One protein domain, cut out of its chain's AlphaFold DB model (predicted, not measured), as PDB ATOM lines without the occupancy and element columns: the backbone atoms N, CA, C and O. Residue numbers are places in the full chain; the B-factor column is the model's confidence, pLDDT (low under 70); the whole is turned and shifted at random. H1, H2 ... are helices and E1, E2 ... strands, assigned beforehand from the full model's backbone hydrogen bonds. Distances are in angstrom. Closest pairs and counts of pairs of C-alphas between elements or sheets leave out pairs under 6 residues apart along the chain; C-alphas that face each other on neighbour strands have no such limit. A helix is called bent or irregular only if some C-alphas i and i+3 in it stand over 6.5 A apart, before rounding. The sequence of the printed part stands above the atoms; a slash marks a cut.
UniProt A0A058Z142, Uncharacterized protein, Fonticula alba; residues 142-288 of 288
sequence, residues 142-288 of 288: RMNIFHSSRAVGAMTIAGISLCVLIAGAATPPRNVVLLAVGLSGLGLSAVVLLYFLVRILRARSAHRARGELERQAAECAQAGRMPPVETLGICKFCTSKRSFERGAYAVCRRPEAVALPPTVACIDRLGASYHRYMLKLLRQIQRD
ATOM      1  N   ARG A 142      17.116  49.576  32.788       59.06
ATOM      2  CA  ARG A 142      18.437  49.505  32.143       59.06
ATOM      3  C   ARG A 142      19.343  50.708  32.416       59.06
ATOM      4  O   ARG A 142      20.515  50.645  32.072       59.06
ATOM      5  N   MET A 143      18.833  51.774  33.031       61.69
ATOM      6  CA  MET A 143      19.651  52.924  33.435       61.69
ATOM      7  C   MET A 143      20.523  52.670  34.662       61.69
ATOM      8  O   MET A 143      21.400  53.484  34.952       61.69
ATOM      9  N   ASN A 144      20.301  51.565  35.377       63.09
ATOM     10  CA  ASN A 144      21.078  51.222  36.555       63.09
ATOM     11  C   ASN A 144      22.151  50.169  36.218       63.09
ATOM     12  O   ASN A 144      21.825  49.014  35.927       63.09
ATOM     13  N   ILE A 145      23.428  50.569  36.286       58.53
ATOM     14  CA  ILE A 145      24.605  49.704  36.061       58.53
ATOM     15  C   ILE A 145      24.570  48.493  36.998       58.53
ATOM     16  O   ILE A 145      24.855  47.372  36.577       58.53
ATOM     17  N   PHE A 146      24.147  48.707  38.246       56.59
ATOM     18  CA  PHE A 146      24.180  47.708  39.312       56.59
ATOM     19  C   PHE A 146      23.153  46.582  39.142       56.59
ATOM     20  O   PHE A 146      23.265  45.546  39.787       56.59
ATOM     21  N   HIS A 147      22.178  46.729  38.239       60.16
ATOM     22  CA  HIS A 147      21.250  45.645  37.904       60.16
ATOM     23  C   HIS A 147      21.759  44.729  36.783       60.16
ATOM     24  O   HIS A 147      21.131  43.708  36.494       60.16
ATOM     25  N   SER A 148      22.882  45.064  36.141       66.94
ATOM     26  CA  SER A 148      23.506  44.204  35.137       66.94
ATOM     27  C   SER A 148      24.542  43.302  35.801       66.94
ATOM     28  O   SER A 148      25.657  43.736  36.081       66.94
ATOM     29  N   SER A 149      24.214  42.018  35.981       71.75
ATOM     30  CA  SER A 149      25.159  41.003  36.486       71.75
ATOM     31  C   SER A 149      26.475  40.968  35.699       71.75
ATOM     32  O   SER A 149      27.536  40.720  36.259       71.75
ATOM     33  N   ARG A 150      26.426  41.301  34.404       71.75
ATOM     34  CA  ARG A 150      27.602  41.404  33.529       71.75
ATOM     35  C   ARG A 150      28.479  42.622  33.824       71.75
ATOM     36  O   ARG A 150      29.691  42.526  33.683       71.75
ATOM     37  N   ALA A 151      27.890  43.752  34.221       73.38
ATOM     38  CA  ALA A 151      28.659  44.939  34.598       73.38
ATOM     39  C   ALA A 151      29.342  44.737  35.958       73.38
ATOM     40  O   ALA A 151      30.506  45.094  36.116       73.38
ATOM     41  N   VAL A 152      28.649  44.091  36.902       81.19
ATOM     42  CA  VAL A 152      29.233  43.682  38.188       81.19
ATOM     43  C   VAL A 152      30.389  42.702  37.964       81.19
ATOM     44  O   VAL A 152      31.475  42.925  38.487       81.19
ATOM     45  N   GLY A 153      30.200  41.692  37.106       81.31
ATOM     46  CA  GLY A 153      31.260  40.748  36.732       81.31
ATOM     47  C   GLY A 153      32.487  41.414  36.093       81.31
ATOM     48  O   GLY A 153      33.622  41.047  36.390       81.31
ATOM     49  N   ALA A 154      32.290  42.435  35.254       81.62
ATOM     50  CA  ALA A 154      33.403  43.191  34.678       81.62
ATOM     51  C   ALA A 154      34.195  43.962  35.750       81.62
ATOM     52  O   ALA A 154      35.423  43.961  35.709       81.62
ATOM     53  N   MET A 155      33.517  44.562  36.737       84.75
ATOM     54  CA  MET A 155      34.182  45.243  37.857       84.75
ATOM     55  C   MET A 155      34.963  44.274  38.749       84.75
ATOM     56  O   MET A 155      36.079  44.587  39.156       84.75
ATOM     57  N   THR A 156      34.428  43.077  39.016       87.12
ATOM     58  CA  THR A 156      35.158  42.064  39.795       87.12
ATOM     59  C   THR A 156      36.402  41.573  39.056       87.12
ATOM     60  O   THR A 156      37.462  41.453  39.663       87.12
ATOM     61  N   ILE A 157      36.308  41.351  37.739       87.62
ATOM     62  CA  ILE A 157      37.458  40.955  36.909       87.62
ATOM     63  C   ILE A 157      38.511  42.067  36.875       87.62
ATOM     64  O   ILE A 157      39.701  41.771  36.975       87.62
ATOM     65  N   ALA A 158      38.094  43.334  36.786       89.12
ATOM     66  CA  ALA A 158      39.004  44.474  36.859       89.12
ATOM     67  C   ALA A 158      39.771  44.498  38.193       89.12
ATOM     68  O   ALA A 158      40.992  44.643  38.195       89.12
ATOM     69  N   GLY A 159      39.071  44.286  39.314       90.00
ATOM     70  CA  GLY A 159      39.681  44.212  40.643       90.00
ATOM     71  C   GLY A 159      40.708  43.083  40.763       90.00
ATOM     72  O   GLY A 159      41.834  43.321  41.189       90.00
ATOM     73  N   ILE A 160      40.363  41.874  40.305       90.62
ATOM     74  CA  ILE A 160      41.287  40.726  40.303       90.62
ATOM     75  C   ILE A 160      42.504  41.010  39.412       90.62
ATOM     76  O   ILE A 160      43.637  40.774  39.823       90.62
ATOM     77  N   SER A 161      42.288  41.562  38.215       90.25
ATOM     78  CA  SER A 161      43.366  41.888  37.271       90.25
ATOM     79  C   SER A 161      44.326  42.933  37.842       90.25
ATOM     80  O   SER A 161      45.536  42.816  37.656       90.25
ATOM     81  N   LEU A 162      43.804  43.911  38.593       92.31
ATOM     82  CA  LEU A 162      44.603  44.899  39.313       92.31
ATOM     83  C   LEU A 162      45.447  44.250  40.420       92.31
ATOM     84  O   LEU A 162      46.637  44.537  40.518       92.31
ATOM     85  N   CYS A 163      44.870  43.342  41.213       90.25
ATOM     86  CA  CYS A 163      45.609  42.602  42.241       90.25
ATOM     87  C   CYS A 163      46.750  41.765  41.642       90.25
ATOM     88  O   CYS A 163      47.857  41.771  42.174       90.25
ATOM     89  N   VAL A 164      46.504  41.087  40.514       89.06
ATOM     90  CA  VAL A 164      47.518  40.298  39.790       89.06
ATOM     91  C   VAL A 164      48.648  41.190  39.269       89.06
ATOM     92  O   VAL A 164      49.820  40.831  39.382       89.06
ATOM     93  N   LEU A 165      48.311  42.376  38.759       89.38
ATOM     94  CA  LEU A 165      49.282  43.377  38.317       89.38
ATOM     95  C   LEU A 165      50.180  43.857  39.463       89.38
ATOM     96  O   LEU A 165      51.400  43.900  39.309       89.38
ATOM     97  N   ILE A 166      49.584  44.178  40.614       89.88
ATOM     98  CA  ILE A 166      50.318  44.614  41.810       89.88
ATOM     99  C   ILE A 166      51.232  43.489  42.310       89.88
ATOM    100  O   ILE A 166      52.405  43.735  42.580       89.88
ATOM    101  N   ALA A 167      50.734  42.250  42.367       88.44
ATOM    102  CA  ALA A 167      51.527  41.092  42.770       88.44
ATOM    103  C   ALA A 167      52.724  40.857  41.831       88.44
ATOM    104  O   ALA A 167      53.845  40.685  42.302       88.44
ATOM    105  N   GLY A 168      52.517  40.934  40.510       83.75
ATOM    106  CA  GLY A 168      53.593  40.800  39.523       83.75
ATOM    107  C   GLY A 168      54.650  41.906  39.599       83.75
ATOM    108  O   GLY A 168      55.822  41.659  39.312       83.75
ATOM    109  N   ALA A 169      54.255  43.116  40.013       86.94
ATOM    110  CA  ALA A 169      55.171  44.231  40.244       86.94
ATOM    111  C   ALA A 169      55.947  44.107  41.568       86.94
ATOM    112  O   ALA A 169      57.084  44.576  41.645       86.94
ATOM    113  N   ALA A 170      55.341  43.488  42.586       87.81
ATOM    114  CA  ALA A 170      55.892  43.362  43.933       87.81
ATOM    115  C   ALA A 170      56.855  42.173  44.112       87.81
ATOM    116  O   ALA A 170      57.645  42.183  45.052       87.81
ATOM    117  N   THR A 171      56.824  41.159  43.240       83.44
ATOM    118  CA  THR A 171      57.742  40.007  43.305       83.44
ATOM    119  C   THR A 171      59.045  40.268  42.535       83.44
ATOM    120  O   THR A 171      58.978  40.445  41.314       83.44
ATOM    121  N   PRO A 172      60.226  40.263  43.183       80.12
ATOM    122  CA  PRO A 172      61.519  40.179  42.506       80.12
ATOM    123  C   PRO A 172      61.951  38.709  42.272       80.12
ATOM    124  O   PRO A 172      61.814  37.895  43.185       80.12
ATOM    125  N   PRO A 173      62.521  38.356  41.099       78.94
ATOM    126  CA  PRO A 173      62.603  39.174  39.888       78.94
ATOM    127  C   PRO A 173      61.209  39.435  39.298       78.94
ATOM    128  O   PRO A 173      60.317  38.594  39.412       78.94
ATOM    129  N   ARG A 174      61.028  40.608  38.671       77.94
ATOM    130  CA  ARG A 174      59.734  41.032  38.108       77.94
ATOM    131  C   ARG A 174      59.169  39.945  37.204       77.94
ATOM    132  O   ARG A 174      59.756  39.612  36.174       77.94
ATOM    133  N   ASN A 175      58.001  39.433  37.570       85.69
ATOM    134  CA  ASN A 175      57.352  38.379  36.814       85.69
ATOM    135  C   ASN A 175      56.551  38.999  35.660       85.69
ATOM    136  O   ASN A 175      55.388  39.382  35.807       85.69
ATOM    137  N   VAL A 176      57.203  39.118  34.500       87.69
ATOM    138  CA  VAL A 176      56.644  39.740  33.284       87.69
ATOM    139  C   VAL A 176      55.336  39.069  32.847       87.69
ATOM    140  O   VAL A 176      54.444  39.740  32.328       87.69
ATOM    141  N   VAL A 177      55.173  37.771  33.125       87.81
ATOM    142  CA  VAL A 177      53.949  37.021  32.810       87.81
ATOM    143  C   VAL A 177      52.763  37.545  33.623       87.81
ATOM    144  O   VAL A 177      51.706  37.811  33.055       87.81
ATOM    145  N   LEU A 178      52.936  37.774  34.930       86.00
ATOM    146  CA  LEU A 178      51.877  38.323  35.790       86.00
ATOM    147  C   LEU A 178      51.485  39.748  35.375       86.00
ATOM    148  O   LEU A 178      50.301  40.084  35.359       86.00
ATOM    149  N   LEU A 179      52.461  40.564  34.967       87.69
ATOM    150  CA  LEU A 179      52.205  41.912  34.454       87.69
ATOM    151  C   LEU A 179      51.393  41.882  33.149       87.69
ATOM    152  O   LEU A 179      50.417  42.621  33.018       87.69
ATOM    153  N   ALA A 180      51.748  41.005  32.205       87.94
ATOM    154  CA  ALA A 180      51.030  40.861  30.937       87.94
ATOM    155  C   ALA A 180      49.588  40.350  31.134       87.94
ATOM    156  O   ALA A 180      48.649  40.856  30.510       87.94
ATOM    157  N   VAL A 181      49.389  39.386  32.040       90.06
ATOM    158  CA  VAL A 181      48.057  38.859  32.383       90.06
ATOM    159  C   VAL A 181      47.198  39.930  33.058       90.06
ATOM    160  O   VAL A 181      46.046  40.125  32.674       90.06
ATOM    161  N   GLY A 182      47.746  40.680  34.016       87.62
ATOM    162  CA  GLY A 182      46.992  41.750  34.667       87.62
ATOM    163  C   GLY A 182      46.642  42.898  33.710       87.62
ATOM    164  O   GLY A 182      45.511  43.385  33.731       87.62
ATOM    165  N   LEU A 183      47.554  43.293  32.809       91.38
ATOM    166  CA  LEU A 183      47.285  44.339  31.807       91.38
ATOM    167  C   LEU A 183      46.208  43.924  30.802       91.38
ATOM    168  O   LEU A 183      45.306  44.710  30.507       91.38
ATOM    169  N   SER A 184      46.270  42.693  30.294       90.38
ATOM    170  CA  SER A 184      45.255  42.175  29.367       90.38
ATOM    171  C   SER A 184      43.883  42.035  30.037       90.38
ATOM    172  O   SER A 184      42.873  42.426  29.446       90.38
ATOM    173  N   GLY A 185      43.836  41.580  31.293       88.44
ATOM    174  CA  GLY A 185      42.610  41.526  32.094       88.44
ATOM    175  C   GLY A 185      41.992  42.907  32.342       88.44
ATOM    176  O   GLY A 185      40.786  43.096  32.141       88.44
ATOM    177  N   LEU A 186      42.817  43.907  32.680       90.62
ATOM    178  CA  LEU A 186      42.363  45.293  32.810       90.62
ATOM    179  C   LEU A 186      41.841  45.846  31.482       90.62
ATOM    180  O   LEU A 186      40.743  46.399  31.458       90.62
ATOM    181  N   GLY A 187      42.564  45.637  30.381       91.06
ATOM    182  CA  GLY A 187      42.143  46.074  29.050       91.06
ATOM    183  C   GLY A 187      40.780  45.502  28.647       91.06
ATOM    184  O   GLY A 187      39.881  46.250  28.261       91.06
ATOM    185  N   LEU A 188      40.577  44.191  28.817       89.81
ATOM    186  CA  LEU A 188      39.296  43.539  28.526       89.81
ATOM    187  C   LEU A 188      38.163  44.062  29.417       89.81
ATOM    188  O   LEU A 188      37.072  44.361  28.923       89.81
ATOM    189  N   SER A 189      38.414  44.221  30.719       89.62
ATOM    190  CA  SER A 189      37.412  44.753  31.648       89.62
ATOM    191  C   SER A 189      37.020  46.197  31.314       89.62
ATOM    192  O   SER A 189      35.832  46.530  31.340       89.62
ATOM    193  N   ALA A 190      37.984  47.027  30.898       89.25
ATOM    194  CA  ALA A 190      37.759  48.407  30.486       89.25
ATOM    195  C   ALA A 190      36.894  48.494  29.221       89.25
ATOM    196  O   ALA A 190      35.958  49.290  29.183       89.25
ATOM    197  N   VAL A 191      37.132  47.639  28.216       90.88
ATOM    198  CA  VAL A 191      36.303  47.580  26.996       90.88
ATOM    199  C   VAL A 191      34.854  47.219  27.331       90.88
ATOM    200  O   VAL A 191      33.917  47.859  26.844       90.88
ATOM    201  N   VAL A 192      34.645  46.226  28.200       87.69
ATOM    202  CA  VAL A 192      33.297  45.816  28.626       87.69
ATOM    203  C   VAL A 192      32.606  46.932  29.417       87.69
ATOM    204  O   VAL A 192      31.437  47.233  29.157       87.69
ATOM    205  N   LEU A 193      33.312  47.580  30.346       87.00
ATOM    206  CA  LEU A 193      32.798  48.718  31.114       87.00
ATOM    207  C   LEU A 193      32.425  49.893  30.205       87.00
ATOM    208  O   LEU A 193      31.325  50.431  30.334       87.00
ATOM    209  N   LEU A 194      33.286  50.237  29.245       88.50
ATOM    210  CA  LEU A 194      33.032  51.289  28.264       88.50
ATOM    211  C   LEU A 194      31.782  50.982  27.433       88.50
ATOM    212  O   LEU A 194      30.926  51.849  27.268       88.50
ATOM    213  N   TYR A 195      31.621  49.739  26.972       87.88
ATOM    214  CA  TYR A 195      30.420  49.307  26.258       87.88
ATOM    215  C   TYR A 195      29.142  49.519  27.090       87.88
ATOM    216  O   TYR A 195      28.153  50.068  26.592       87.88
ATOM    217  N   PHE A 196      29.150  49.125  28.369       83.94
ATOM    218  CA  PHE A 196      28.008  49.356  29.261       83.94
ATOM    219  C   PHE A 196      27.752  50.846  29.496       83.94
ATOM    220  O   PHE A 196      26.596  51.275  29.472       83.94
ATOM    221  N   LEU A 197      28.810  51.638  29.669       84.50
ATOM    222  CA  LEU A 197      28.722  53.076  29.889       84.50
ATOM    223  C   LEU A 197      28.105  53.784  28.676       84.50
ATOM    224  O   LEU A 197      27.126  54.514  28.836       84.50
ATOM    225  N   VAL A 198      28.575  53.487  27.458       86.81
ATOM    226  CA  VAL A 198      27.990  54.000  26.206       86.81
ATOM    227  C   VAL A 198      26.517  53.615  26.096       86.81
ATOM    228  O   VAL A 198      25.675  54.452  25.767       86.81
ATOM    229  N   ARG A 199      26.171  52.364  26.414       82.94
ATOM    230  CA  ARG A 199      24.783  51.893  26.376       82.94
ATOM    231  C   ARG A 199      23.880  52.662  27.345       82.94
ATOM    232  O   ARG A 199      22.742  52.973  26.999       82.94
ATOM    233  N   ILE A 200      24.368  52.989  28.539       82.19
ATOM    234  CA  ILE A 200      23.605  53.760  29.530       82.19
ATOM    235  C   ILE A 200      23.489  55.221  29.130       82.19
ATOM    236  O   ILE A 200      22.414  55.796  29.286       82.19
ATOM    237  N   LEU A 201      24.554  55.817  28.595       83.38
ATOM    238  CA  LEU A 201      24.500  57.179  28.073       83.38
ATOM    239  C   LEU A 201      23.477  57.296  26.939       83.38
ATOM    240  O   LEU A 201      22.663  58.212  26.976       83.38
ATOM    241  N   ARG A 202      23.439  56.330  26.010       83.50
ATOM    242  CA  ARG A 202      22.409  56.263  24.956       83.50
ATOM    243  C   ARG A 202      20.997  56.119  25.525       83.50
ATOM    244  O   ARG A 202      20.088  56.823  25.103       83.50
ATOM    245  N   ALA A 203      20.805  55.262  26.529       76.56
ATOM    246  CA  ALA A 203      19.506  55.135  27.188       76.56
ATOM    247  C   ALA A 203      19.089  56.438  27.899       76.56
ATOM    248  O   ALA A 203      17.919  56.816  27.880       76.56
ATOM    249  N   ARG A 204      20.044  57.148  28.521       81.50
ATOM    250  CA  ARG A 204      19.820  58.454  29.165       81.50
ATOM    251  C   ARG A 204      19.482  59.540  28.158       81.50
ATOM    252  O   ARG A 204      18.548  60.292  28.417       81.50
ATOM    253  N   SER A 205      20.191  59.620  27.036       82.56
ATOM    254  CA  SER A 205      19.880  60.600  25.993       82.56
ATOM    255  C   SER A 205      18.501  60.339  25.387       82.56
ATOM    256  O   SER A 205      17.706  61.268  25.298       82.56
ATOM    257  N   ALA A 206      18.163  59.080  25.087       78.94
ATOM    258  CA  ALA A 206      16.842  58.709  24.582       78.94
ATOM    259  C   ALA A 206      15.715  59.061  25.570       78.94
ATOM    260  O   ALA A 206      14.665  59.557  25.171       78.94
ATOM    261  N   HIS A 207      15.930  58.855  26.870       81.62
ATOM    262  CA  HIS A 207      14.949  59.218  27.892       81.62
ATOM    263  C   HIS A 207      14.793  60.729  28.071       81.62
ATOM    264  O   HIS A 207      13.686  61.194  28.323       81.62
ATOM    265  N   ARG A 208      15.882  61.500  27.961       84.19
ATOM    266  CA  ARG A 208      15.807  62.970  27.977       84.19
ATOM    267  C   ARG A 208      15.017  63.481  26.777       84.19
ATOM    268  O   ARG A 208      14.077  64.237  26.978       84.19
ATOM    269  N   ALA A 209      15.311  62.968  25.581       82.31
ATOM    270  CA  ALA A 209      14.575  63.307  24.366       82.31
ATOM    271  C   ALA A 209      13.073  62.983  24.485       82.31
ATOM    272  O   ALA A 209      12.233  63.799  24.120       82.31
ATOM    273  N   ARG A 210      12.710  61.828  25.067       80.19
ATOM    274  CA  ARG A 210      11.299  61.512  25.357       80.19
ATOM    275  C   ARG A 210      10.676  62.448  26.392       80.19
ATOM    276  O   ARG A 210       9.539  62.860  26.217       80.19
ATOM    277  N   GLY A 211      11.410  62.810  27.442       82.62
ATOM    278  CA  GLY A 211      10.936  63.779  28.433       82.62
ATOM    279  C   GLY A 211      10.661  65.161  27.831       82.62
ATOM    280  O   GLY A 211       9.675  65.798  28.187       82.62
ATOM    281  N   GLU A 212      11.495  65.604  26.889       86.56
ATOM    282  CA  GLU A 212      11.283  66.851  26.143       86.56
ATOM    283  C   GLU A 212      10.042  66.771  25.245       86.56
ATOM    284  O   GLU A 212       9.225  67.692  25.265       86.56
ATOM    285  N   LEU A 213       9.846  65.657  24.531       84.06
ATOM    286  CA  LEU A 213       8.642  65.426  23.723       84.06
ATOM    287  C   LEU A 213       7.367  65.401  24.573       84.06
ATOM    288  O   LEU A 213       6.372  66.017  24.198       84.06
ATOM    289  N   GLU A 214       7.382  64.738  25.733       83.56
ATOM    290  CA  GLU A 214       6.222  64.717  26.631       83.56
ATOM    291  C   GLU A 214       5.923  66.097  27.220       83.56
ATOM    292  O   GLU A 214       4.757  66.477  27.339       83.56
ATOM    293  N   ARG A 215       6.961  66.882  27.528       86.06
ATOM    294  CA  ARG A 215       6.792  68.266  27.973       86.06
ATOM    295  C   ARG A 215       6.147  69.125  26.886       86.06
ATOM    296  O   ARG A 215       5.161  69.804  27.166       86.06
ATOM    297  N   GLN A 216       6.640  69.041  25.650       87.88
ATOM    298  CA  GLN A 216       6.036  69.728  24.504       87.88
ATOM    299  C   GLN A 216       4.592  69.268  24.272       87.88
ATOM    300  O   GLN A 216       3.704  70.089  24.063       87.88
ATOM    301  N   ALA A 217       4.318  67.967  24.389       84.50
ATOM    302  CA  ALA A 217       2.966  67.428  24.291       84.50
ATOM    303  C   ALA A 217       2.038  67.962  25.390       84.50
ATOM    304  O   ALA A 217       0.886  68.287  25.103       84.50
ATOM    305  N   ALA A 218       2.529  68.118  26.621       84.75
ATOM    306  CA  ALA A 218       1.765  68.716  27.709       84.75
ATOM    307  C   ALA A 218       1.448  70.197  27.454       84.75
ATOM    308  O   ALA A 218       0.348  70.641  27.790       84.75
ATOM    309  N   GLU A 219       2.386  70.956  26.884       87.56
ATOM    310  CA  GLU A 219       2.209  72.368  26.516       87.56
ATOM    311  C   GLU A 219       1.212  72.519  25.351       87.56
ATOM    312  O   GLU A 219       0.257  73.290  25.453       87.56
ATOM    313  N   CYS A 220       1.339  71.710  24.292       85.50
ATOM    314  CA  CYS A 220       0.389  71.686  23.174       85.50
ATOM    315  C   CYS A 220      -1.022  71.286  23.623       85.50
ATOM    316  O   CYS A 220      -1.993  71.945  23.250       85.50
ATOM    317  N   ALA A 221      -1.138  70.257  24.469       83.69
ATOM    318  CA  ALA A 221      -2.420  69.793  24.986       83.69
ATOM    319  C   ALA A 221      -3.122  70.858  25.844       83.69
ATOM    320  O   ALA A 221      -4.339  71.019  25.743       83.69
ATOM    321  N   GLN A 222      -2.366  71.615  26.647       84.19
ATOM    322  CA  GLN A 222      -2.893  72.760  27.402       84.19
ATOM    323  C   GLN A 222      -3.377  73.879  26.478       84.19
ATOM    324  O   GLN A 222      -4.427  74.460  26.729       84.19
ATOM    325  N   ALA A 223      -2.656  74.136  25.388       84.88
ATOM    326  CA  ALA A 223      -3.034  75.115  24.374       84.88
ATOM    327  C   ALA A 223      -4.185  74.652  23.453       84.88
ATOM    328  O   ALA A 223      -4.529  75.361  22.507       84.88
ATOM    329  N   GLY A 224      -4.751  73.456  23.669       77.81
ATOM    330  CA  GLY A 224      -5.790  72.883  22.807       77.81
ATOM    331  C   GLY A 224      -5.296  72.494  21.409       77.81
ATOM    332  O   GLY A 224      -6.109  72.276  20.515       77.81
ATOM    333  N   ARG A 225      -3.977  72.407  21.209       79.88
ATOM    334  CA  ARG A 225      -3.341  72.036  19.940       79.88
ATOM    335  C   ARG A 225      -2.962  70.557  19.935       79.88
ATOM    336  O   ARG A 225      -2.753  69.949  20.985       79.88
ATOM    337  N   MET A 226      -2.832  69.995  18.736       76.94
ATOM    338  CA  MET A 226      -2.403  68.611  18.549       76.94
ATOM    339  C   MET A 226      -0.984  68.411  19.114       76.94
ATOM    340  O   MET A 226      -0.070  69.129  18.702       76.94
ATOM    341  N   PRO A 227      -0.776  67.476  20.061       78.25
ATOM    342  CA  PRO A 227       0.549  67.190  20.589       78.25
ATOM    343  C   PRO A 227       1.418  66.507  19.520       78.25
ATOM    344  O   PRO A 227       0.884  65.755  18.696       78.25
ATOM    345  N   PRO A 228       2.750  66.712  19.538       76.25
ATOM    346  CA  PRO A 228       3.665  65.960  18.692       76.25
ATOM    347  C   PRO A 228       3.481  64.466  18.963       76.25
ATOM    348  O   PRO A 228       3.574  63.998  20.099       76.25
ATOM    349  N   VAL A 229       3.147  63.720  17.916       66.56
ATOM    350  CA  VAL A 229       2.773  62.316  18.054       66.56
ATOM    351  C   VAL A 229       4.029  61.462  18.122       66.56
ATOM    352  O   VAL A 229       4.843  61.472  17.199       66.56
ATOM    353  N   GLU A 230       4.176  60.686  19.195       65.69
ATOM    354  CA  GLU A 230       5.220  59.670  19.250       65.69
ATOM    355  C   GLU A 230       5.008  58.644  18.128       65.69
ATOM    356  O   GLU A 230       3.901  58.154  17.896       65.69
ATOM    357  N   THR A 231       6.093  58.263  17.453       58.56
ATOM    358  CA  THR A 231       6.087  57.210  16.420       58.56
ATOM    359  C   THR A 231       5.587  55.867  16.952       58.56
ATOM    360  O   THR A 231       5.131  55.015  16.190       58.56
ATOM    361  N   LEU A 232       5.640  55.681  18.269       61.84
ATOM    362  CA  LEU A 232       5.197  54.495  18.979       61.84
ATOM    363  C   LEU A 232       4.090  54.901  19.949       61.84
ATOM    364  O   LEU A 232       4.357  55.215  21.100       61.84
ATOM    365  N   GLY A 233       2.840  54.876  19.489       69.00
ATOM    366  CA  GLY A 233       1.667  55.199  20.307       69.00
ATOM    367  C   GLY A 233       1.351  54.127  21.353       69.00
ATOM    368  O   GLY A 233       0.262  53.570  21.330       69.00
ATOM    369  N   ILE A 234       2.288  53.785  22.239       75.69
ATOM    370  CA  ILE A 234       2.102  52.829  23.337       75.69
ATOM    371  C   ILE A 234       2.064  53.587  24.658       75.69
ATOM    372  O   ILE A 234       2.812  54.530  24.878       75.69
ATOM    373  N   CYS A 235       1.190  53.158  25.563       81.38
ATOM    374  CA  CYS A 235       1.050  53.759  26.877       81.38
ATOM    375  C   CYS A 235       2.376  53.728  27.638       81.38
ATOM    376  O   CYS A 235       2.933  52.655  27.880       81.38
ATOM    377  N   LYS A 236       2.835  54.897  28.094       83.12
ATOM    378  CA  LYS A 236       4.100  55.045  28.825       83.12
ATOM    379  C   LYS A 236       4.152  54.260  30.138       83.12
ATOM    380  O   LYS A 236       5.224  53.890  30.598       83.12
ATOM    381  N   PHE A 237       2.991  53.940  30.717       84.75
ATOM    382  CA  PHE A 237       2.874  53.116  31.924       84.75
ATOM    383  C   PHE A 237       2.933  51.606  31.648       84.75
ATOM    384  O   PHE A 237       3.001  50.813  32.592       84.75
ATOM    385  N   CYS A 238       2.875  51.187  30.381       80.62
ATOM    386  CA  CYS A 238       2.988  49.785  30.000       80.62
ATOM    387  C   CYS A 238       4.455  49.353  30.004       80.62
ATOM    388  O   CYS A 238       5.300  49.892  29.294       80.62
ATOM    389  N   THR A 239       4.756  48.310  30.774       77.19
ATOM    390  CA  THR A 239       6.098  47.732  30.859       77.19
ATOM    391  C   THR A 239       6.053  46.248  30.537       77.19
ATOM    392  O   THR A 239       5.194  45.525  31.036       77.19
ATOM    393  N   SER A 240       6.989  45.765  29.715       76.00
ATOM    394  CA  SER A 240       7.181  44.324  29.545       76.00
ATOM    395  C   SER A 240       8.008  43.760  30.704       76.00
ATOM    396  O   SER A 240       9.028  44.334  31.101       76.00
ATOM    397  N   LYS A 241       7.558  42.637  31.262       69.75
ATOM    398  CA  LYS A 241       8.272  41.817  32.236       69.75
ATOM    399  C   LYS A 241       8.578  40.463  31.609       69.75
ATOM    400  O   LYS A 241       7.744  39.852  30.943       69.75
ATOM    401  N   ARG A 242       9.796  39.975  31.831       62.59
ATOM    402  CA  ARG A 242      10.172  38.604  31.477       62.59
ATOM    403  C   ARG A 242       9.748  37.678  32.613       62.59
ATOM    404  O   ARG A 242      10.183  37.888  33.741       62.59
ATOM    405  N   SER A 243       8.918  36.680  32.315       54.66
ATOM    406  CA  SER A 243       8.807  35.483  33.150       54.66
ATOM    407  C   SER A 243       9.924  34.518  32.747       54.66
ATOM    408  O   SER A 243      10.241  34.421  31.558       54.66
ATOM    409  N   PHE A 244      10.538  33.848  33.723       49.03
ATOM    410  CA  PHE A 244      11.642  32.909  33.493       49.03
ATOM    411  C   PHE A 244      11.217  31.672  32.680       49.03
ATOM    412  O   PHE A 244      12.058  31.102  31.998       49.03
ATOM    413  N   GLU A 245       9.924  31.321  32.655       49.41
ATOM    414  CA  GLU A 245       9.455  30.063  32.041       49.41
ATOM    415  C   GLU A 245       8.348  30.220  30.985       49.41
ATOM    416  O   GLU A 245       8.217  29.374  30.109       49.41
ATOM    417  N   ARG A 246       7.544  31.295  31.012       47.22
ATOM    418  CA  ARG A 246       6.320  31.406  30.176       47.22
ATOM    419  C   ARG A 246       6.301  32.586  29.200       47.22
ATOM    420  O   ARG A 246       5.248  33.019  28.742       47.22
ATOM    421  N   GLY A 247       7.474  33.111  28.853       59.41
ATOM    422  CA  GLY A 247       7.604  34.223  27.910       59.41
ATOM    423  C   GLY A 247       7.469  35.607  28.554       59.41
ATOM    424  O   GLY A 247       7.503  35.778  29.772       59.41
ATOM    425  N   ALA A 248       7.413  36.641  27.715       63.09
ATOM    426  CA  ALA A 248       7.272  38.021  28.173       63.09
ATOM    427  C   ALA A 248       5.789  38.385  28.297       63.09
ATOM    428  O   ALA A 248       5.041  38.205  27.336       63.09
ATOM    429  N   TYR A 249       5.401  38.937  29.440       69.94
ATOM    430  CA  TYR A 249       4.085  39.530  29.669       69.94
ATOM    431  C   TYR A 249       4.229  41.046  29.822       69.94
ATOM    432  O   TYR A 249       5.330  41.548  30.050       69.94
ATOM    433  N   ALA A 250       3.144  41.793  29.669       72.94
ATOM    434  CA  ALA A 250       3.134  43.231  29.897       72.94
ATOM    435  C   ALA A 250       2.237  43.566  31.081       72.94
ATOM    436  O   ALA A 250       1.259  42.875  31.343       72.94
ATOM    437  N   VAL A 251       2.607  44.618  31.801       76.38
ATOM    438  CA  VAL A 251       1.851  45.154  32.929       76.38
ATOM    439  C   VAL A 251       1.738  46.654  32.731       76.38
ATOM    440  O   VAL A 251       2.762  47.329  32.577       76.38
ATOM    441  N   CYS A 252       0.516  47.175  32.754       82.94
ATOM    442  CA  CYS A 252       0.277  48.603  32.873       82.94
ATOM    443  C   CYS A 252       0.178  48.983  34.352       82.94
ATOM    444  O   CYS A 252      -0.495  48.314  35.129       82.94
ATOM    445  N   ARG A 253       0.864  50.053  34.754       83.62
ATOM    446  CA  ARG A 253       0.756  50.631  36.107       83.62
ATOM    447  C   ARG A 253       0.180  52.044  36.071       83.62
ATOM    448  O   ARG A 253       0.611  52.913  36.818       83.62
ATOM    449  N   ARG A 254      -0.736  52.289  35.135       84.62
ATOM    450  CA  ARG A 254      -1.359  53.599  34.956       84.62
ATOM    451  C   ARG A 254      -2.246  53.921  36.168       84.62
ATOM    452  O   ARG A 254      -3.098  53.091  36.485       84.62
ATOM    453  N   PRO A 255      -2.110  55.106  36.787       81.25
ATOM    454  CA  PRO A 255      -3.042  55.556  37.816       81.25
ATOM    455  C   PRO A 255      -4.466  55.651  37.254       81.25
ATOM    456  O   PRO A 255      -4.661  56.128  36.136       81.25
ATOM    457  N   GLU A 256      -5.471  55.224  38.016       75.88
ATOM    458  CA  GLU A 256      -6.863  55.181  37.537       75.88
ATOM    459  C   GLU A 256      -7.411  56.565  37.154       75.88
ATOM    460  O   GLU A 256      -8.175  56.678  36.196       75.88
ATOM    461  N   ALA A 257      -6.939  57.619  37.827       77.38
ATOM    462  CA  ALA A 257      -7.309  59.009  37.566       77.38
ATOM    463  C   ALA A 257      -6.769  59.569  36.231       77.38
ATOM    464  O   ALA A 257      -7.224  60.615  35.773       77.38
ATOM    465  N   VAL A 258      -5.806  58.896  35.588       81.75
ATOM    466  CA  VAL A 258      -5.164  59.391  34.362       81.75
ATOM    467  C   VAL A 258      -5.870  58.836  33.122       81.75
ATOM    468  O   VAL A 258      -5.752  57.653  32.765       81.75
ATOM    469  N   ALA A 259      -6.579  59.716  32.413       78.38
ATOM    470  CA  ALA A 259      -7.185  59.403  31.123       78.38
ATOM    471  C   ALA A 259      -6.109  59.118  30.062       78.38
ATOM    472  O   ALA A 259      -5.099  59.807  29.975       78.38
ATOM    473  N   LEU A 260      -6.320  58.079  29.251       77.81
ATOM    474  CA  LEU A 260      -5.426  57.735  28.142       77.81
ATOM    475  C   LEU A 260      -5.820  58.531  26.899       77.81
ATOM    476  O   LEU A 260      -6.990  58.437  26.516       77.81
ATOM    477  N   PRO A 261      -4.883  59.237  26.246       76.12
ATOM    478  CA  PRO A 261      -5.157  59.843  24.957       76.12
ATOM    479  C   PRO A 261      -5.437  58.756  23.908       76.12
ATOM    480  O   PRO A 261      -4.858  57.668  23.967       76.12
ATOM    481  N   PRO A 262      -6.311  59.035  22.933       70.19
ATOM    482  CA  PRO A 262      -6.742  58.056  21.937       70.19
ATOM    483  C   PRO A 262      -5.628  57.694  20.946       70.19
ATOM    484  O   PRO A 262      -5.655  56.622  20.350       70.19
ATOM    485  N   THR A 263      -4.596  58.535  20.840       71.69
ATOM    486  CA  THR A 263      -3.364  58.279  20.079       71.69
ATOM    487  C   THR A 263      -2.483  57.192  20.695       71.69
ATOM    488  O   THR A 263      -1.509  56.755  20.084       71.69
ATOM    489  N   VAL A 264      -2.817  56.725  21.900       76.50
ATOM    490  CA  VAL A 264      -1.988  55.818  22.684       76.50
ATOM    491  C   VAL A 264      -2.735  54.522  23.009       76.50
ATOM    492  O   VAL A 264      -3.796  54.511  23.631       76.50
ATOM    493  N   ALA A 265      -2.125  53.393  22.661       73.75
ATOM    494  CA  ALA A 265      -2.601  52.052  22.953       73.75
ATOM    495  C   ALA A 265      -2.121  51.573  24.335       73.75
ATOM    496  O   ALA A 265      -0.931  51.589  24.651       73.75
ATOM    497  N   CYS A 266      -3.045  51.090  25.167       76.44
ATOM    498  CA  CYS A 266      -2.749  50.502  26.477       76.44
ATOM    499  C   CYS A 266      -3.008  48.994  26.467       76.44
ATOM    500  O   CYS A 266      -4.067  48.568  26.004       76.44
ATOM    501  N   ILE A 267      -2.073  48.198  27.008       73.25
ATOM    502  CA  ILE A 267      -2.130  46.723  26.991       73.25
ATOM    503  C   ILE A 267      -3.406  46.169  27.636       73.25
ATOM    504  O   ILE A 267      -3.984  45.225  27.109       73.25
ATOM    505  N   ASP A 268      -3.901  46.816  28.693       67.00
ATOM    506  CA  ASP A 268      -5.109  46.391  29.413       67.00
ATOM    507  C   ASP A 268      -6.399  46.631  28.615       67.00
ATOM    508  O   ASP A 268      -7.454  46.100  28.949       67.00
ATOM    509  N   ARG A 269      -6.344  47.481  27.583       64.12
ATOM    510  CA  ARG A 269      -7.498  47.845  26.749       64.12
ATOM    511  C   ARG A 269      -7.444  47.214  25.358       64.12
ATOM    512  O   ARG A 269      -8.313  47.496  24.541       64.12
ATOM    513  N   LEU A 270      -6.436  46.388  25.085       64.38
ATOM    514  CA  LEU A 270      -6.236  45.757  23.786       64.38
ATOM    515  C   LEU A 270      -6.923  44.390  23.728       64.38
ATOM    516  O   LEU A 270      -6.817  43.581  24.647       64.38
ATOM    517  N   GLY A 271      -7.589  44.112  22.606       57.06
ATOM    518  CA  GLY A 271      -8.103  42.777  22.309       57.06
ATOM    519  C   GLY A 271      -6.979  41.736  22.195       57.06
ATOM    520  O   GLY A 271      -5.831  42.063  21.875       57.06
ATOM    521  N   ALA A 272      -7.317  40.462  22.421       57.88
ATOM    522  CA  ALA A 272      -6.363  39.346  22.440       57.88
ATOM    523  C   ALA A 272      -5.496  39.243  21.166       57.88
ATOM    524  O   ALA A 272      -4.321  38.877  21.234       57.88
ATOM    525  N   SER A 273      -6.050  39.630  20.016       56.84
ATOM    526  CA  SER A 273      -5.392  39.655  18.705       56.84
ATOM    527  C   SER A 273      -4.219  40.645  18.620       56.84
ATOM    528  O   SER A 273      -3.222  40.358  17.959       56.84
ATOM    529  N   TYR A 274      -4.269  41.767  19.342       62.72
ATOM    530  CA  TYR A 274      -3.254  42.830  19.268       62.72
ATOM    531  C   TYR A 274      -2.205  42.761  20.382       62.72
ATOM    532  O   TYR A 274      -1.131  43.360  20.277       62.72
ATOM    533  N   HIS A 275      -2.470  41.973  21.425       62.97
ATOM    534  CA  HIS A 275      -1.580  41.815  22.573       62.97
ATOM    535  C   HIS A 275      -0.181  41.326  22.141       62.97
ATOM    536  O   HIS A 275       0.836  41.905  22.530       62.97
ATOM    537  N   ARG A 276      -0.086  40.315  21.263       66.44
ATOM    538  CA  ARG A 276       1.217  39.786  20.803       66.44
ATOM    539  C   ARG A 276       2.049  40.817  20.034       66.44
ATOM    540  O   ARG A 276       3.265  40.876  20.223       66.44
ATOM    541  N   TYR A 277       1.406  41.622  19.190       68.31
ATOM    542  CA  TYR A 277       2.074  42.669  18.416       68.31
ATOM    543  C   TYR A 277       2.607  43.779  19.330       68.31
ATOM    544  O   TYR A 277       3.787  44.125  19.269       68.31
ATOM    545  N   MET A 278       1.783  44.240  20.272       70.06
ATOM    546  CA  MET A 278       2.180  45.246  21.259       70.06
ATOM    547  C   MET A 278       3.281  44.756  22.198       70.06
ATOM    548  O   MET A 278       4.202  45.505  22.508       70.06
ATOM    549  N   LEU A 279       3.281  43.475  22.575       69.06
ATOM    550  CA  LEU A 279       4.395  42.868  23.311       69.06
ATOM    551  C   LEU A 279       5.703  42.852  22.516       69.06
ATOM    552  O   LEU A 279       6.779  42.910  23.119       69.06
ATOM    553  N   LYS A 280       5.636  42.719  21.188       69.06
ATOM    554  CA  LYS A 280       6.817  42.767  20.318       69.06
ATOM    555  C   LYS A 280       7.367  44.193  20.243       69.06
ATOM    556  O   LYS A 280       8.567  44.370  20.439       69.06
ATOM    557  N   LEU A 281       6.496  45.187  20.069       66.81
ATOM    558  CA  LEU A 281       6.874  46.605  20.058       66.81
ATOM    559  C   LEU A 281       7.400  47.083  21.415       66.81
ATOM    560  O   LEU A 281       8.480  47.655  21.471       66.81
ATOM    561  N   LEU A 282       6.729  46.758  22.525       69.19
ATOM    562  CA  LEU A 282       7.223  47.056  23.878       69.19
ATOM    563  C   LEU A 282       8.619  46.475  24.117       69.19
ATOM    564  O   LEU A 282       9.467  47.110  24.738       69.19
ATOM    565  N   ARG A 283       8.885  45.268  23.605       68.56
ATOM    566  CA  ARG A 283      10.219  44.662  23.679       68.56
ATOM    567  C   ARG A 283      11.251  45.406  22.843       68.56
ATOM    568  O   ARG A 283      12.401  45.431  23.260       68.56
ATOM    569  N   GLN A 284      10.868  45.956  21.695       66.44
ATOM    570  CA  GLN A 284      11.750  46.756  20.849       66.44
ATOM    571  C   GLN A 284      12.080  48.092  21.522       66.44
ATOM    572  O   GLN A 284      13.246  48.369  21.757       66.44
ATOM    573  N   ILE A 285      11.066  48.802  22.019       65.00
ATOM    574  CA  ILE A 285      11.210  50.056  22.781       65.00
ATOM    575  C   ILE A 285      12.077  49.891  24.027       65.00
ATOM    576  O   ILE A 285      12.781  50.811  24.417       65.00
ATOM    577  N   GLN A 286      11.982  48.744  24.700       65.62
ATOM    578  CA  GLN A 286      12.828  48.441  25.853       65.62
ATOM    579  C   GLN A 286      14.210  47.911  25.458       65.62
ATOM    580  O   GLN A 286      15.079  47.794  26.328       65.62
ATOM    581  N   ARG A 287      14.396  47.465  24.208       60.66
ATOM    582  CA  ARG A 287      15.681  46.983  23.688       60.66
ATOM    583  C   ARG A 287      16.563  48.134  23.236       60.66
ATOM    584  O   ARG A 287      17.744  48.068  23.596       60.66
ATOM    585  N   ASP A 288      15.962  49.082  22.533       48.94
ATOM    586  CA  ASP A 288      16.531  50.341  22.052       48.94
ATOM    587  C   ASP A 288      16.714  51.340  23.210       48.94
ATOM    588  O   ASP A 288      17.739  52.057  23.206       48.94
TER     589      ASP A 288
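What this domain is: This is residues 142 to 288 of the 288 residues of an uncharacterized protein of Fonticula alba (UniProt A0A058Z142). A long helical hairpin makes the longest axis: H1 folds back on the first part of the much longer H2, and beyond H1 the rest of H2 runs on as a long arm. Beside that later part of H2 is a small head, in which H3 packs on the strand hairpin E1 E2 with residues 275 to 285. The printed part has 147 residues, mostly helix, in the order H1 H2 E1 E2 H3, with E1 and E2 antiparallel. It is extended, with a radius of gyration of the C-alphas of 23.3 A and spans of 77 by 40 by 23 A.

How they stand to each other: Begin with H1, residues 149 to 170, and follow the tight link to H2, residues 176 to 222. They form a hairpin and touch, H2 with residues 176 to 196 alone; the closest C-alphas are those of Ser 161 and Gly 182, 4.5 A apart. They run opposite ways at a shallow tilt of 32 degrees, only just short of steep. Next find the hairpin of E1, residues 238 to 243, and E2, residues 247 to 252, antiparallel at 150 degrees, with N 241 and O 249 within hydrogen-bond range at 2.8 A. In H3, residues 272 to 285, look at Leu 282: its C-alpha is 6.3 A from that of Ser 240, the closest pair of H3 and E1. H3 is apart from H1 and H2. Every O i to N i+4 pair is within hydrogen-bond range in H1 and H2, and 8 of 10 in H3.

Where its parts are: Find C-alpha 149 at (25.159, 41.003, 36.486), where H1 begins its 31.7 A. H2 covers 68.3 A and ends at C-alpha 222, (-2.893, 72.760, 27.402). E1 measures 15.8 A and E2 16.9 A. H3, 20.6 A long, ends at C-alpha 285, (11.210, 50.056, 22.781); it is only just irregular, with C-alphas 273 and 276 6.9 A apart.

The domain as a whole: The two C-alphas farthest apart are those of Pro 173 and Gly 224, 78.1 A. The printed part has no cut; the links H2 to E1 and E2 to H3 are long. Mean pLDDT of the printed part is 77.3, and among the residues under 70 are 142 to 148 and 241 to 249.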